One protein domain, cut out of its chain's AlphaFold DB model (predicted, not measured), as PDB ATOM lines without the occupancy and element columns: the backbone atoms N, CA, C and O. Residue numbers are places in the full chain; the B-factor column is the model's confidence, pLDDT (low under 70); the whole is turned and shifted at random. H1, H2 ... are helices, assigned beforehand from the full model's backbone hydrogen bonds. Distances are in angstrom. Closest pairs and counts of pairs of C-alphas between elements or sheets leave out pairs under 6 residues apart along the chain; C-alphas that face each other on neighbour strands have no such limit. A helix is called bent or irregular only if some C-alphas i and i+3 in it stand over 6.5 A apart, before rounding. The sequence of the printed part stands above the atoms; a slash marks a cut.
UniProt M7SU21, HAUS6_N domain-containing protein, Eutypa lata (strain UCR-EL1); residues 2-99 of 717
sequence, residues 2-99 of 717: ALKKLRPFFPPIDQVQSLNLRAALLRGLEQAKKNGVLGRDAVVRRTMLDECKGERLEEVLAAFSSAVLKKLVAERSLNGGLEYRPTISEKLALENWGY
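This is residues 2 to 99 of the 717 residues of the protein "HAUS6_N domain-containing protein" of Eutypa lata (strain UCR-EL1) (UniProt M7SU21). The longest helix, H4, passes with its first half near one side of a row of three helices, in which H2 has the shorter H1 and H3 on either side of it; the second half of H4 reaches out beyond that row. Residues 78 to 83 stick out at the far end, and from there the chain folds back to the small helix H5, beside the second half of H4. The printed part has 98 residues with five named helices, in the order H1, H2, H3, H4, H5, and no named strand; the class is all helix. The whole is loose, with a radius of gyration of the C-alphas of 16.2 A, and elongated, spanning 49 by 28 by 20 A.

H4, residues 55 to 79, is 35.4 A long from C-alpha 55 at (-25.493, 11.747, -36.362) to C-alpha 79 at (-56.592, 16.587, -52.479). H2, residues 15 to 34, measures 28.5 A. H1, residues 2 to 9, measures 12.0 A and begins with C-alpha 2 at (-47.486, 1.009, -38.851). It is irregular, but only just: C-alphas 5 and 8 are 6.9 A apart. H3, residues 46 to 51, measures 8.8 A. H5, residues 88 to 94, measures 10.1 A and ends with C-alpha 94 at (-40.341, 17.446, -54.200).

H4 and H2 are near each other, with 7 pairs of C-alphas within 10 A. H4 and H3 only just touch, with 3 pairs of C-alphas within 8 A, and only at the corner by their link. Residues 56 to 57 of H4 alone take part; the closest C-alphas are those of Met 48 and Leu 57, 5.9 A apart, and the lines are about perpendicular at 78 degrees. H5 is close to H4 but not clearly touching; their closest C-alphas, those of Lys 70 and Leu 94, are 6.1 A apart, at a steep tilt of 56 degrees, opposite ways. H1 and H2 touch and form a helical hairpin; their closest C-alphas, those of Phe 9 and Leu 21, are 5.5 A apart, at a shallow tilt of 8 degrees, opposite ways. H2 and H3 form another helical hairpin, in which residues 19 to 26 of H2 alone touch H3. The closest C-alphas, those of Arg 22 and Leu 49, are 6.1 A apart, at a steep tilt of 40 degrees, opposite ways. H1 and H3 are apart, and H5 is apart from H1, H2 and H3. In H3, H4 and H5 every backbone O i to N i+4 pair is within hydrogen-bond range; in H2 it is 15 of 16, and in H1 2 of 4.

The C-alphas of Val 16 and Leu 82, the two farthest apart, are 49.3 A apart. The printed part has no cut. The link from H2 to H3, with 11 residues, is long; the link from H4 to H5, with 8, is short. The mean pLDDT of the printed part is 78.9, and it is under 70 at residues 2 to 7, 9, 81 to 83, 93 and 97 to 99.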
ATOM      1  N   ALA A   2     -48.303   0.672 -40.034       54.31
ATOM      2  CA  ALA A   2     -47.486   1.009 -38.851       54.31
ATOM      3  C   ALA A   2     -48.238   1.645 -37.657       54.31
ATOM      4  O   ALA A   2     -48.065   1.180 -36.535       54.31
ATOM      5  N   LEU A   3     -49.139   2.610 -37.887       56.31
ATOM      6  CA  LEU A   3     -49.948   3.240 -36.827       56.31
ATOM      7  C   LEU A   3     -50.676   2.232 -35.916       56.31
ATOM      8  O   LEU A   3     -50.677   2.408 -34.702       56.31
ATOM      9  N   LYS A   4     -51.227   1.133 -36.460       63.22
ATOM     10  CA  LYS A   4     -51.895   0.092 -35.651       63.22
ATOM     11  C   LYS A   4     -50.926  -0.696 -34.750       63.22
ATOM     12  O   LYS A   4     -51.379  -1.293 -33.785       63.22
ATOM     13  N   LYS A   5     -49.621  -0.699 -35.057       65.25
ATOM     14  CA  LYS A   5     -48.564  -1.365 -34.268       65.25
ATOM     15  C   LYS A   5     -47.884  -0.436 -33.252       65.25
ATOM     16  O   LYS A   5     -47.289  -0.935 -32.308       65.25
ATOM     17  N   LEU A   6     -47.973   0.884 -33.439       68.75
ATOM     18  CA  LEU A   6     -47.390   1.894 -32.539       68.75
ATOM     19  C   LEU A   6     -48.400   2.438 -31.515       68.75
ATOM     20  O   LEU A   6     -48.017   2.748 -30.391       68.75
ATOM     21  N   ARG A   7     -49.698   2.478 -31.861       66.69
ATOM     22  CA  ARG A   7     -50.789   2.935 -30.978       66.69
ATOM     23  C   ARG A   7     -50.824   2.309 -29.564       66.69
ATOM     24  O   ARG A   7     -51.174   3.055 -28.660       66.69
ATOM     25  N   PRO A   8     -50.500   1.020 -29.320       73.81
ATOM     26  CA  PRO A   8     -50.534   0.467 -27.960       73.81
ATOM     27  C   PRO A   8     -49.304   0.809 -27.096       73.81
ATOM     28  O   PRO A   8     -49.293   0.450 -25.926       73.81
ATOM     29  N   PHE A   9     -48.281   1.480 -27.643       69.06
ATOM     30  CA  PHE A   9     -47.040   1.816 -26.923       69.06
ATOM     31  C   PHE A   9     -46.759   3.328 -26.851       69.06
ATOM     32  O   PHE A   9     -45.668   3.726 -26.450       69.06
ATOM     33  N   PHE A  10     -47.708   4.175 -27.270       78.69
ATOM     34  CA  PHE A  10     -47.547   5.630 -27.293       78.69
ATOM     35  C   PHE A  10     -48.760   6.353 -26.671       78.69
ATOM     36  O   PHE A  10     -49.883   6.099 -27.116       78.69
ATOM     37  N   PRO A  11     -48.558   7.289 -25.721       77.44
ATOM     38  CA  PRO A  11     -47.274   7.661 -25.116       77.44
ATOM     39  C   PRO A  11     -46.709   6.529 -24.231       77.44
ATOM     40  O   PRO A  11     -47.487   5.852 -23.560       77.44
ATOM     41  N   PRO A  12     -45.382   6.296 -24.218       79.81
ATOM     42  CA  PRO A  12     -44.771   5.341 -23.300       79.81
ATOM     43  C   PRO A  12     -44.742   5.937 -21.886       79.81
ATOM     44  O   PRO A  12     -44.177   7.008 -21.676       79.81
ATOM     45  N   ILE A  13     -45.354   5.244 -20.926       78.69
ATOM     46  CA  ILE A  13     -45.432   5.660 -19.512       78.69
ATOM     47  C   ILE A  13     -44.326   4.985 -18.682       78.69
ATOM     48  O   ILE A  13     -43.889   5.519 -17.668       78.69
ATOM     49  N   ASP A  14     -43.850   3.825 -19.136       86.31
ATOM     50  CA  ASP A  14     -42.840   2.998 -18.472       86.31
ATOM     51  C   ASP A  14     -41.631   2.707 -19.393       86.31
ATOM     52  O   ASP A  14     -41.728   2.717 -20.627       86.31
ATOM     53  N   GLN A  15     -40.472   2.413 -18.796       85.44
ATOM     54  CA  GLN A  15     -39.229   2.125 -19.507       85.44
ATOM     55  C   GLN A  15     -39.349   0.882 -20.406       85.44
ATOM     56  O   GLN A  15     -38.870   0.916 -21.544       85.44
ATOM     57  N   VAL A  16     -40.045  -0.179 -19.978       82.56
ATOM     58  CA  VAL A  16     -40.268  -1.383 -20.801       82.56
ATOM     59  C   VAL A  16     -41.192  -1.070 -21.984       82.56
ATOM     60  O   VAL A  16     -40.988  -1.578 -23.091       82.56
ATOM     61  N   GLN A  17     -42.165  -0.172 -21.808       84.06
ATOM     62  CA  GLN A  17     -42.984   0.339 -22.919       84.06
ATOM     63  C   GLN A  17     -42.137   1.138 -23.925       84.06
ATOM     64  O   GLN A  17     -42.308   0.961 -25.131       84.06
ATOM     65  N   SER A  18     -41.180   1.948 -23.456       84.88
ATOM     66  CA  SER A  18     -40.272   2.711 -24.329       84.88
ATOM     67  C   SER A  18     -39.383   1.807 -25.200       84.88
ATOM     68  O   SER A  18     -39.227   2.062 -26.396       84.88
ATOM     69  N   LEU A  19     -38.873   0.696 -24.649       84.44
ATOM     70  CA  LEU A  19     -38.086  -0.295 -25.394       84.44
ATOM     71  C   LEU A  19     -38.944  -1.025 -26.437       84.44
ATOM     72  O   LEU A  19     -38.520  -1.204 -27.580       84.44
ATOM     73  N   ASN A  20     -40.182  -1.387 -26.086       85.88
ATOM     74  CA  ASN A  20     -41.120  -1.986 -27.038       85.88
ATOM     75  C   ASN A  20     -41.506  -1.015 -28.168       85.88
ATOM     76  O   ASN A  20     -41.565  -1.424 -29.330       85.88
ATOM     77  N   LEU A  21     -41.683   0.276 -27.862       86.38
ATOM     78  CA  LEU A  21     -41.889   1.326 -28.860       86.38
ATOM     79  C   LEU A  21     -40.677   1.469 -29.792       86.38
ATOM     80  O   LEU A  21     -40.855   1.466 -31.009       86.38
ATOM     81  N   ARG A  22     -39.449   1.522 -29.261       86.31
ATOM     82  CA  ARG A  22     -38.210   1.591 -30.063       86.31
ATOM     83  C   ARG A  22     -38.059   0.376 -30.979       86.31
ATOM     84  O   ARG A  22     -37.835   0.530 -32.178       86.31
ATOM     85  N   ALA A  23     -38.318  -0.829 -30.469       86.19
ATOM     86  CA  ALA A  23     -38.321  -2.059 -31.262       86.19
ATOM     87  C   ALA A  23     -39.465  -2.122 -32.302       86.19
ATOM     88  O   ALA A  23     -39.358  -2.840 -33.303       86.19
ATOM     89  N   ALA A  24     -40.573  -1.405 -32.099       85.94
ATOM     90  CA  ALA A  24     -41.634  -1.253 -33.096       85.94
ATOM     91  C   ALA A  24     -41.277  -0.201 -34.166       85.94
ATOM     92  O   ALA A  24     -41.533  -0.432 -35.352       85.94
ATOM     93  N   LEU A  25     -40.631   0.905 -33.775       85.50
ATOM     94  CA  LEU A  25     -40.097   1.925 -34.683       85.50
ATOM     95  C   LEU A  25     -38.983   1.369 -35.575       85.50
ATOM     96  O   LEU A  25     -39.038   1.591 -36.781       85.50
ATOM     97  N   LEU A  26     -38.047   0.582 -35.030       86.69
ATOM     98  CA  LEU A  26     -36.992  -0.097 -35.793       86.69
ATOM     99  C   LEU A  26     -37.584  -0.901 -36.957       86.69
ATOM    100  O   LEU A  26     -37.241  -0.669 -38.113       86.69
ATOM    101  N   ARG A  27     -38.556  -1.778 -36.670       86.56
ATOM    102  CA  ARG A  27     -39.250  -2.580 -37.694       86.56
ATOM    103  C   ARG A  27     -40.012  -1.710 -38.703       86.56
ATOM    104  O   ARG A  27     -40.132  -2.088 -39.866       86.56
ATOM    105  N   GLY A  28     -40.525  -0.554 -38.276       85.69
ATOM    106  CA  GLY A  28     -41.171   0.431 -39.149       85.69
ATOM    107  C   GLY A  28     -40.192   1.133 -40.098       85.69
ATOM    108  O   GLY A  28     -40.479   1.244 -41.288       85.69
ATOM    109  N   LEU A  29     -39.030   1.554 -39.596       85.94
ATOM    110  CA  LEU A  29     -37.971   2.216 -40.364       85.94
ATOM    111  C   LEU A  29     -37.237   1.237 -41.285       85.94
ATOM    112  O   LEU A  29     -36.983   1.565 -42.440       85.94
ATOM    113  N   GLU A  30     -37.000  -0.001 -40.845       87.06
ATOM    114  CA  GLU A  30     -36.568  -1.090 -41.724       87.06
ATOM    115  C   GLU A  30     -37.559  -1.327 -42.866       87.06
ATOM    116  O   GLU A  30     -37.140  -1.502 -44.008       87.06
ATOM    117  N   GLN A  31     -38.869  -1.340 -42.586       85.00
ATOM    118  CA  GLN A  31     -39.881  -1.504 -43.630       85.00
ATOM    119  C   GLN A  31     -39.912  -0.288 -44.572       85.00
ATOM    120  O   GLN A  31     -40.018  -0.464 -45.781       85.00
ATOM    121  N   ALA A  32     -39.741   0.935 -44.060       83.19
ATOM    122  CA  ALA A  32     -39.614   2.139 -44.885       83.19
ATOM    123  C   ALA A  32     -38.354   2.114 -45.776       83.19
ATOM    124  O   ALA A  32     -38.437   2.481 -46.948       83.19
ATOM    125  N   LYS A  33     -37.218   1.616 -45.261       85.00
ATOM    126  CA  LYS A  33     -35.983   1.402 -46.033       85.00
ATOM    127  C   LYS A  33     -36.151   0.305 -47.090       85.00
ATOM    128  O   LYS A  33     -35.800   0.529 -48.242       85.00
ATOM    129  N   LYS A  34     -36.747  -0.840 -46.737       84.62
ATOM    130  CA  LYS A  34     -37.072  -1.941 -47.673       84.62
ATOM    131  C   LYS A  34     -38.027  -1.484 -48.789       84.62
ATOM    132  O   LYS A  34     -37.893  -1.930 -49.920       84.62
ATOM    133  N   ASN A  35     -38.917  -0.535 -48.497       82.50
ATOM    134  CA  ASN A  35     -39.802   0.111 -49.474       82.50
ATOM    135  C   ASN A  35     -39.136   1.267 -50.262       82.50
ATOM    136  O   ASN A  35     -39.818   1.937 -51.033       82.50
ATOM    137  N   GLY A  36     -37.848   1.564 -50.045       77.38
ATOM    138  CA  GLY A  36     -37.110   2.641 -50.723       77.38
ATOM    139  C   GLY A  36     -37.481   4.076 -50.313       77.38
ATOM    140  O   GLY A  36     -36.948   5.026 -50.881       77.38
ATOM    141  N   VAL A  37     -38.368   4.257 -49.328       78.38
ATOM    142  CA  VAL A  37     -38.923   5.569 -48.930       78.38
ATOM    143  C   VAL A  37     -37.891   6.444 -48.210       78.38
ATOM    144  O   VAL A  37     -37.938   7.664 -48.317       78.38
ATOM    145  N   LEU A  38     -36.953   5.821 -47.493       76.62
ATOM    146  CA  LEU A  38     -35.953   6.494 -46.654       76.62
ATOM    147  C   LEU A  38     -34.670   6.897 -47.419       76.62
ATOM    148  O   LEU A  38     -33.698   7.329 -46.811       76.62
ATOM    149  N   GLY A  39     -34.636   6.721 -48.745       72.69
ATOM    150  CA  GLY A  39     -33.402   6.818 -49.533       72.69
ATOM    151  C   GLY A  39     -32.500   5.585 -49.382       72.69
ATOM    152  O   GLY A  39     -32.825   4.625 -48.679       72.69
ATOM    153  N   ARG A  40     -31.365   5.583 -50.092       72.31
ATOM    154  CA  ARG A  40     -30.370   4.490 -50.024       72.31
ATOM    155  C   ARG A  40     -29.423   4.672 -48.836       72.31
ATOM    156  O   ARG A  40     -29.111   3.705 -48.133       72.31
ATOM    157  N   ASP A  41     -29.054   5.927 -48.613       73.88
ATOM    158  CA  ASP A  41     -27.927   6.360 -47.789       73.88
ATOM    159  C   ASP A  41     -28.251   6.279 -46.286       73.88
ATOM    160  O   ASP A  41     -27.369   6.047 -45.465       73.88
ATOM    161  N   ALA A  42     -29.537   6.351 -45.921       80.88
ATOM    162  CA  ALA A  42     -30.012   6.211 -44.546       80.88
ATOM    163  C   ALA A  42     -29.751   4.797 -43.990       80.88
ATOM    164  O   ALA A  42     -30.494   3.844 -44.260       80.88
ATOM    165  N   VAL A  43     -28.688   4.627 -43.206       83.44
ATOM    166  CA  VAL A  43     -28.378   3.378 -42.494       83.44
ATOM    167  C   VAL A  43     -29.288   3.252 -41.270       83.44
ATOM    168  O   VAL A  43     -29.313   4.131 -40.424       83.44
ATOM    169  N   VAL A  44     -30.017   2.140 -41.141       85.75
ATOM    170  CA  VAL A  44     -30.839   1.846 -39.955       85.75
ATOM    171  C   VAL A  44     -30.168   0.716 -39.177       85.75
ATOM    172  O   VAL A  44     -29.973  -0.374 -39.710       85.75
ATOM    173  N   ARG A  45     -29.809   0.985 -37.918       85.38
ATOM    174  CA  ARG A  45     -29.219   0.045 -36.950       85.38
ATOM    175  C   ARG A  45     -29.990   0.150 -35.634       85.38
ATOM    176  O   ARG A  45     -30.503   1.217 -35.304       85.38
ATOM    177  N   ARG A  46     -30.065  -0.950 -34.880       84.12
ATOM    178  CA  ARG A  46     -30.841  -1.025 -33.631       84.12
ATOM    179  C   ARG A  46     -30.311  -0.099 -32.530       84.12
ATOM    180  O   ARG A  46     -31.100   0.637 -31.948       84.12
ATOM    181  N   THR A  47     -29.002  -0.125 -32.287       82.25
ATOM    182  CA  THR A  47     -28.311   0.651 -31.238       82.25
ATOM    183  C   THR A  47     -28.697   2.127 -31.255       82.25
ATOM    184  O   THR A  47     -29.132   2.663 -30.247       82.25
ATOM    185  N   MET A  48     -28.708   2.744 -32.436       83.50
ATOM    186  CA  MET A  48     -29.020   4.167 -32.628       83.50
ATOM    187  C   MET A  48     -30.430   4.552 -32.133       83.50
ATOM    188  O   MET A  48     -30.633   5.653 -31.630       83.50
ATOM    189  N   LEU A  49     -31.413   3.644 -32.222       81.62
ATOM    190  CA  LEU A  49     -32.770   3.856 -31.693       81.62
ATOM    191  C   LEU A  49     -32.900   3.508 -30.204       81.62
ATOM    192  O   LEU A  49     -33.743   4.096 -29.527       81.62
ATOM    193  N   ASP A  50     -32.088   2.581 -29.695       81.69
ATOM    194  CA  ASP A  50     -32.059   2.215 -28.274       81.69
ATOM    195  C   ASP A  50     -31.258   3.243 -27.430       81.69
ATOM    196  O   ASP A  50     -31.609   3.506 -26.278       81.69
ATOM    197  N   GLU A  51     -30.268   3.916 -28.023       83.25
ATOM    198  CA  GLU A  51     -29.488   5.018 -27.432       83.25
ATOM    199  C   GLU A  51     -30.121   6.405 -27.672       83.25
ATOM    200  O   GLU A  51     -29.880   7.333 -26.901       83.25
ATOM    201  N   CYS A  52     -30.960   6.544 -28.710       77.44
ATOM    202  CA  CYS A  52     -31.607   7.797 -29.138       77.44
ATOM    203  C   CYS A  52     -30.636   8.971 -29.403       77.44
ATOM    204  O   CYS A  52     -30.994  10.126 -29.172       77.44
ATOM    205  N   LYS A  53     -29.414   8.688 -29.872       79.31
ATOM    206  CA  LYS A  53     -28.348   9.677 -30.108       79.31
ATOM    207  C   LYS A  53     -27.513   9.332 -31.347       79.31
ATOM    208  O   LYS A  53     -27.515   8.189 -31.801       79.31
ATOM    209  N   GLY A  54     -26.757  10.320 -31.826       83.38
ATOM    210  CA  GLY A  54     -25.731  10.174 -32.860       83.38
ATOM    211  C   GLY A  54     -26.197  10.587 -34.257       83.38
ATOM    212  O   GLY A  54     -27.342  10.362 -34.642       83.38
ATOM    213  N   GLU A  55     -25.271  11.140 -35.037       84.50
ATOM    214  CA  GLU A  55     -25.493  11.747 -36.362       84.50
ATOM    215  C   GLU A  55     -26.297  10.844 -37.314       84.50
ATOM    216  O   GLU A  55     -27.217  11.290 -37.993       84.50
ATOM    217  N   ARG A  56     -26.019   9.534 -37.310       84.06
ATOM    218  CA  ARG A  56     -26.712   8.539 -38.148       84.06
ATOM    219  C   ARG A  56     -28.191   8.340 -37.782       84.06
ATOM    220  O   ARG A  56     -28.977   7.926 -38.634       84.06
ATOM    221  N   LEU A  57     -28.599   8.633 -36.544       85.56
ATOM    222  CA  LEU A  57     -30.016   8.711 -36.178       85.56
ATOM    223  C   LEU A  57     -30.648   9.990 -36.734       85.56
ATOM    224  O   LEU A  57     -31.774   9.950 -37.223       85.56
ATOM    225  N   GLU A  58     -29.931  11.110 -36.679       86.81
ATOM    226  CA  GLU A  58     -30.404  12.409 -37.159       86.81
ATOM    227  C   GLU A  58     -30.551  12.422 -38.688       86.81
ATOM    228  O   GLU A  58     -31.585  12.860 -39.189       86.81
ATOM    229  N   GLU A  59     -29.622  11.804 -39.428       86.50
ATOM    230  CA  GLU A  59     -29.766  11.490 -40.860       86.50
ATOM    231  C   GLU A  59     -31.053  10.697 -41.146       86.50
ATOM    232  O   GLU A  59     -31.829  11.049 -42.037       86.50
ATOM    233  N   VAL A  60     -31.317   9.636 -40.371       87.19
ATOM    234  CA  VAL A  60     -32.527   8.805 -40.498       87.19
ATOM    235  C   VAL A  60     -33.797   9.597 -40.175       87.19
ATOM    236  O   VAL A  60     -34.805   9.435 -40.864       87.19
ATOM    237  N   LEU A  61     -33.769  10.470 -39.166       86.00
ATOM    238  CA  LEU A  61     -34.902  11.316 -38.788       86.00
ATOM    239  C   LEU A  61     -35.150  12.440 -39.804       86.00
ATOM    240  O   LEU A  61     -36.309  12.730 -40.092       86.00
ATOM    241  N   ALA A  62     -34.106  13.017 -40.402       87.88
ATOM    242  CA  ALA A  62     -34.200  14.001 -41.481       87.88
ATOM    243  C   ALA A  62     -34.693  13.368 -42.797       87.88
ATOM    244  O   ALA A  62     -35.558  13.923 -43.480       87.88
ATOM    245  N   ALA A  63     -34.219  12.165 -43.131       85.12
ATOM    246  CA  ALA A  63     -34.740  11.379 -44.248       85.12
ATOM    247  C   ALA A  63     -36.213  10.991 -44.026       85.12
ATOM    248  O   ALA A  63     -37.032  11.094 -44.938       85.12
ATOM    249  N   PHE A  64     -36.586  10.597 -42.804       86.56
ATOM    250  CA  PHE A  64     -37.967  10.254 -42.471       86.56
ATOM    251  C   PHE A  64     -38.894  11.478 -42.471       86.56
ATOM    252  O   PHE A  64     -39.977  11.416 -43.048       86.56
ATOM    253  N   SER A  65     -38.482  12.601 -41.875       87.94
ATOM    254  CA  SER A  65     -39.286  13.826 -41.825       87.94
ATOM    255  C   SER A  65     -39.465  14.436 -43.215       87.94
ATOM    256  O   SER A  65     -40.590  14.760 -43.587       87.94
ATOM    257  N   SER A  66     -38.412  14.491 -44.036       85.25
ATOM    258  CA  SER A  66     -38.516  14.943 -45.428       85.25
ATOM    259  C   SER A  66     -39.355  13.995 -46.295       85.25
ATOM    260  O   SER A  66     -40.125  14.474 -47.128       85.25
ATOM    261  N   ALA A  67     -39.317  12.676 -46.070       85.31
ATOM    262  CA  ALA A  67     -40.223  11.729 -46.726       85.31
ATOM    263  C   ALA A  67     -41.690  11.902 -46.279       85.31
ATOM    264  O   ALA A  67     -42.598  11.835 -47.110       85.31
ATOM    265  N   VAL A  68     -41.942  12.176 -44.993       88.00
ATOM    266  CA  VAL A  68     -43.284  12.494 -44.471       88.00
ATOM    267  C   VAL A  68     -43.791  13.823 -45.033       88.00
ATOM    268  O   VAL A  68     -44.936  13.883 -45.473       88.00
ATOM    269  N   LEU A  69     -42.954  14.861 -45.105       84.81
ATOM    270  CA  LEU A  69     -43.301  16.142 -45.727       84.81
ATOM    271  C   LEU A  69     -43.593  15.973 -47.222       84.81
ATOM    272  O   LEU A  69     -44.643  16.413 -47.680       84.81
ATOM    273  N   LYS A  70     -42.745  15.253 -47.970       82.50
ATOM    274  CA  LYS A  70     -43.000  14.905 -49.381       82.50
ATOM    275  C   LYS A  70     -44.315  14.143 -49.552       82.50
ATOM    276  O   LYS A  70     -45.058  14.436 -50.483       82.50
ATOM    277  N   LYS A  71     -44.654  13.231 -48.634       84.12
ATOM    278  CA  LYS A  71     -45.949  12.536 -48.628       84.12
ATOM    279  C   LYS A  71     -47.123  13.481 -48.336       84.12
ATOM    280  O   LYS A  71     -48.120  13.406 -49.042       84.12
ATOM    281  N   LEU A  72     -47.017  14.368 -47.345       84.06
ATOM    282  CA  LEU A  72     -48.083  15.315 -46.988       84.06
ATOM    283  C   LEU A  72     -48.312  16.369 -48.079       84.06
ATOM    284  O   LEU A  72     -49.455  16.721 -48.355       84.06
ATOM    285  N   VAL A  73     -47.249  16.843 -48.735       82.56
ATOM    286  CA  VAL A  73     -47.352  17.741 -49.895       82.56
ATOM    287  C   VAL A  73     -47.902  16.991 -51.115       82.56
ATOM    288  O   VAL A  73     -48.772  17.525 -51.795       82.56
ATOM    289  N   ALA A  74     -47.517  15.730 -51.345       79.31
ATOM    290  CA  ALA A  74     -48.144  14.901 -52.377       79.31
ATOM    291  C   ALA A  74     -49.647  14.687 -52.108       79.31
ATOM    292  O   ALA A  74     -50.462  14.887 -53.005       79.31
ATOM    293  N   GLU A  75     -50.043  14.378 -50.870       81.38
ATOM    294  CA  GLU A  75     -51.453  14.280 -50.468       81.38
ATOM    295  C   GLU A  75     -52.177  15.629 -50.605       81.38
ATOM    296  O   GLU A  75     -53.316  15.657 -51.065       81.38
ATOM    297  N   ARG A  76     -51.520  16.761 -50.321       79.69
ATOM    298  CA  ARG A  76     -52.062  18.100 -50.612       79.69
ATOM    299  C   ARG A  76     -52.248  18.337 -52.113       79.69
ATOM    300  O   ARG A  76     -53.269  18.896 -52.491       79.69
ATOM    301  N   SER A  77     -51.326  17.876 -52.957       72.44
ATOM    302  CA  SER A  77     -51.417  18.006 -54.420       72.44
ATOM    303  C   SER A  77     -52.439  17.068 -55.075       72.44
ATOM    304  O   SER A  77     -52.855  17.316 -56.200       72.44
ATOM    305  N   LEU A  78     -52.848  16.003 -54.374       74.50
ATOM    306  CA  LEU A  78     -53.905  15.079 -54.802       74.50
ATOM    307  C   LEU A  78     -55.290  15.493 -54.279       74.50
ATOM    308  O   LEU A  78     -56.291  15.256 -54.948       74.50
ATOM    309  N   ASN A  79     -55.350  16.099 -53.088       77.12
ATOM    310  CA  ASN A  79     -56.592  16.587 -52.479       77.12
ATOM    311  C   ASN A  79     -56.943  18.022 -52.913       77.12
ATOM    312  O   ASN A  79     -58.105  18.420 -52.850       77.12
ATOM    313  N   GLY A  80     -55.955  18.809 -53.342       71.62
ATOM    314  CA  GLY A  80     -56.171  20.069 -54.041       71.62
ATOM    315  C   GLY A  80     -56.668  19.794 -55.458       71.62
ATOM    316  O   GLY A  80     -56.013  19.085 -56.214       71.62
ATOM    317  N   GLY A  81     -57.835  20.341 -55.805       68.62
ATOM    318  CA  GLY A  81     -58.428  20.192 -57.136       68.62
ATOM    319  C   GLY A  81     -57.690  20.981 -58.226       68.62
ATOM    320  O   GLY A  81     -56.528  21.352 -58.078       68.62
ATOM    321  N   LEU A  82     -58.397  21.298 -59.317       62.47
ATOM    322  CA  LEU A  82     -57.839  21.944 -60.519       62.47
ATOM    323  C   LEU A  82     -57.114  23.290 -60.269       62.47
ATOM    324  O   LEU A  82     -56.377  23.764 -61.129       62.47
ATOM    325  N   GLU A  83     -57.332  23.899 -59.104       68.19
ATOM    326  CA  GLU A  83     -56.732  25.158 -58.652       68.19
ATOM    327  C   GLU A  83     -55.342  24.983 -58.006       68.19
ATOM    328  O   GLU A  83     -54.621  25.966 -57.823       68.19
ATOM    329  N   TYR A  84     -54.923  23.753 -57.668       74.06
ATOM    330  CA  TYR A  84     -53.615  23.504 -57.060       74.06
ATOM    331  C   TYR A  84     -52.490  23.636 -58.094       74.06
ATOM    332  O   TYR A  84     -52.091  22.674 -58.753       74.06
ATOM    333  N   ARG A  85     -51.955  24.852 -58.232       70.38
ATOM    334  CA  ARG A  85     -50.762  25.143 -59.035       70.38
ATOM    335  C   ARG A  85     -49.512  25.126 -58.138       70.38
ATOM    336  O   ARG A  85     -49.183  26.173 -57.580       70.38
ATOM    337  N   PRO A  86     -48.793  23.991 -58.009       74.38
ATOM    338  CA  PRO A  86     -47.614  23.911 -57.154       74.38
ATOM    339  C   PRO A  86     -46.538  24.907 -57.585       74.38
ATOM    340  O   PRO A  86     -46.282  25.098 -58.784       74.38
ATOM    341  N   THR A  87     -45.913  25.538 -56.594       77.81
ATOM    342  CA  THR A  87     -44.915  26.597 -56.805       77.81
ATOM    343  C   THR A  87     -43.618  26.039 -57.405       77.81
ATOM    344  O   THR A  87     -43.348  24.839 -57.349       77.81
ATOM    345  N   ILE A  88     -42.790  26.896 -58.014       73.44
ATOM    346  CA  ILE A  88     -41.531  26.449 -58.641       73.44
ATOM    347  C   ILE A  88     -40.572  25.874 -57.583       73.44
ATOM    348  O   ILE A  88     -39.968  24.828 -57.808       73.44
ATOM    349  N   SER A  89     -40.495  26.503 -56.409       73.00
ATOM    350  CA  SER A  89     -39.733  26.021 -55.251       73.00
ATOM    351  C   SER A  89     -40.257  24.688 -54.709       73.00
ATOM    352  O   SER A  89     -39.464  23.792 -54.433       73.00
ATOM    353  N   GLU A  90     -41.577  24.517 -54.607       76.50
ATOM    354  CA  GLU A  90     -42.202  23.251 -54.203       76.50
ATOM    355  C   GLU A  90     -41.851  22.106 -55.159       76.50
ATOM    356  O   GLU A  90     -41.443  21.041 -54.701       76.50
ATOM    357  N   LYS A  91     -41.935  22.323 -56.479       74.44
ATOM    358  CA  LYS A  91     -41.547  21.313 -57.480       74.44
ATOM    359  C   LYS A  91     -40.097  20.870 -57.294       74.44
ATOM    360  O   LYS A  91     -39.850  19.681 -57.101       74.44
ATOM    361  N   LEU A  92     -39.172  21.829 -57.233       71.00
ATOM    362  CA  LEU A  92     -37.742  21.568 -57.041       71.00
ATOM    363  C   LEU A  92     -37.439  20.844 -55.714       71.00
ATOM    364  O   LEU A  92     -36.529  20.022 -55.665       71.00
ATOM    365  N   ALA A  93     -38.206  21.110 -54.649       69.62
ATOM    366  CA  ALA A  93     -38.051  20.447 -53.351       69.62
ATOM    367  C   ALA A  93     -38.646  19.024 -53.310       69.62
ATOM    368  O   ALA A  93     -38.128  18.149 -52.605       69.62
ATOM    369  N   LEU A  94     -39.730  18.771 -54.051       70.50
ATOM    370  CA  LEU A  94     -40.341  17.446 -54.200       70.50
ATOM    371  C   LEU A  94     -39.484  16.515 -55.069       70.50
ATOM    372  O   LEU A  94     -39.337  15.329 -54.755       70.50
ATOM    373  N   GLU A  95     -38.914  17.046 -56.147       72.75
ATOM    374  CA  GLU A  95     -38.129  16.300 -57.124       72.75
ATOM    375  C   GLU A  95     -36.806  15.779 -56.534       72.75
ATOM    376  O   GLU A  95     -35.999  16.500 -55.951       72.75
ATOM    377  N   ASN A  96     -36.542  14.484 -56.709       70.19
ATOM    378  CA  ASN A  96     -35.351  13.832 -56.159       70.19
ATOM    379  C   ASN A  96     -34.136  13.950 -57.107       70.19
ATOM    380  O   ASN A  96     -33.550  12.929 -57.476       70.19
ATOM    381  N   TRP A  97     -33.762  15.183 -57.485       63.50
ATOM    382  CA  TRP A  97     -32.662  15.517 -58.418       63.50
ATOM    383  C   TRP A  97     -31.300  14.888 -58.048       63.50
ATOM    384  O   TRP A  97     -30.460  14.678 -58.915       63.50
ATOM    385  N   GLY A  98     -31.067  14.570 -56.767       60.78
ATOM    386  CA  GLY A  98     -29.849  13.883 -56.313       60.78
ATOM    387  C   GLY A  98     -29.861  12.353 -56.467       60.78
ATOM    388  O   GLY A  98     -28.797  11.755 -56.593       60.78
ATOM    389  N   TYR A  99     -31.043  11.719 -56.470       64.50
ATOM    390  CA  TYR A  99     -31.201  10.253 -56.477       64.50
ATOM    391  C   TYR A  99     -31.635   9.686 -57.835       64.50
ATOM    392  O   TYR A  99     -31.310   8.543 -58.166       64.50
TER     393      TYR A  99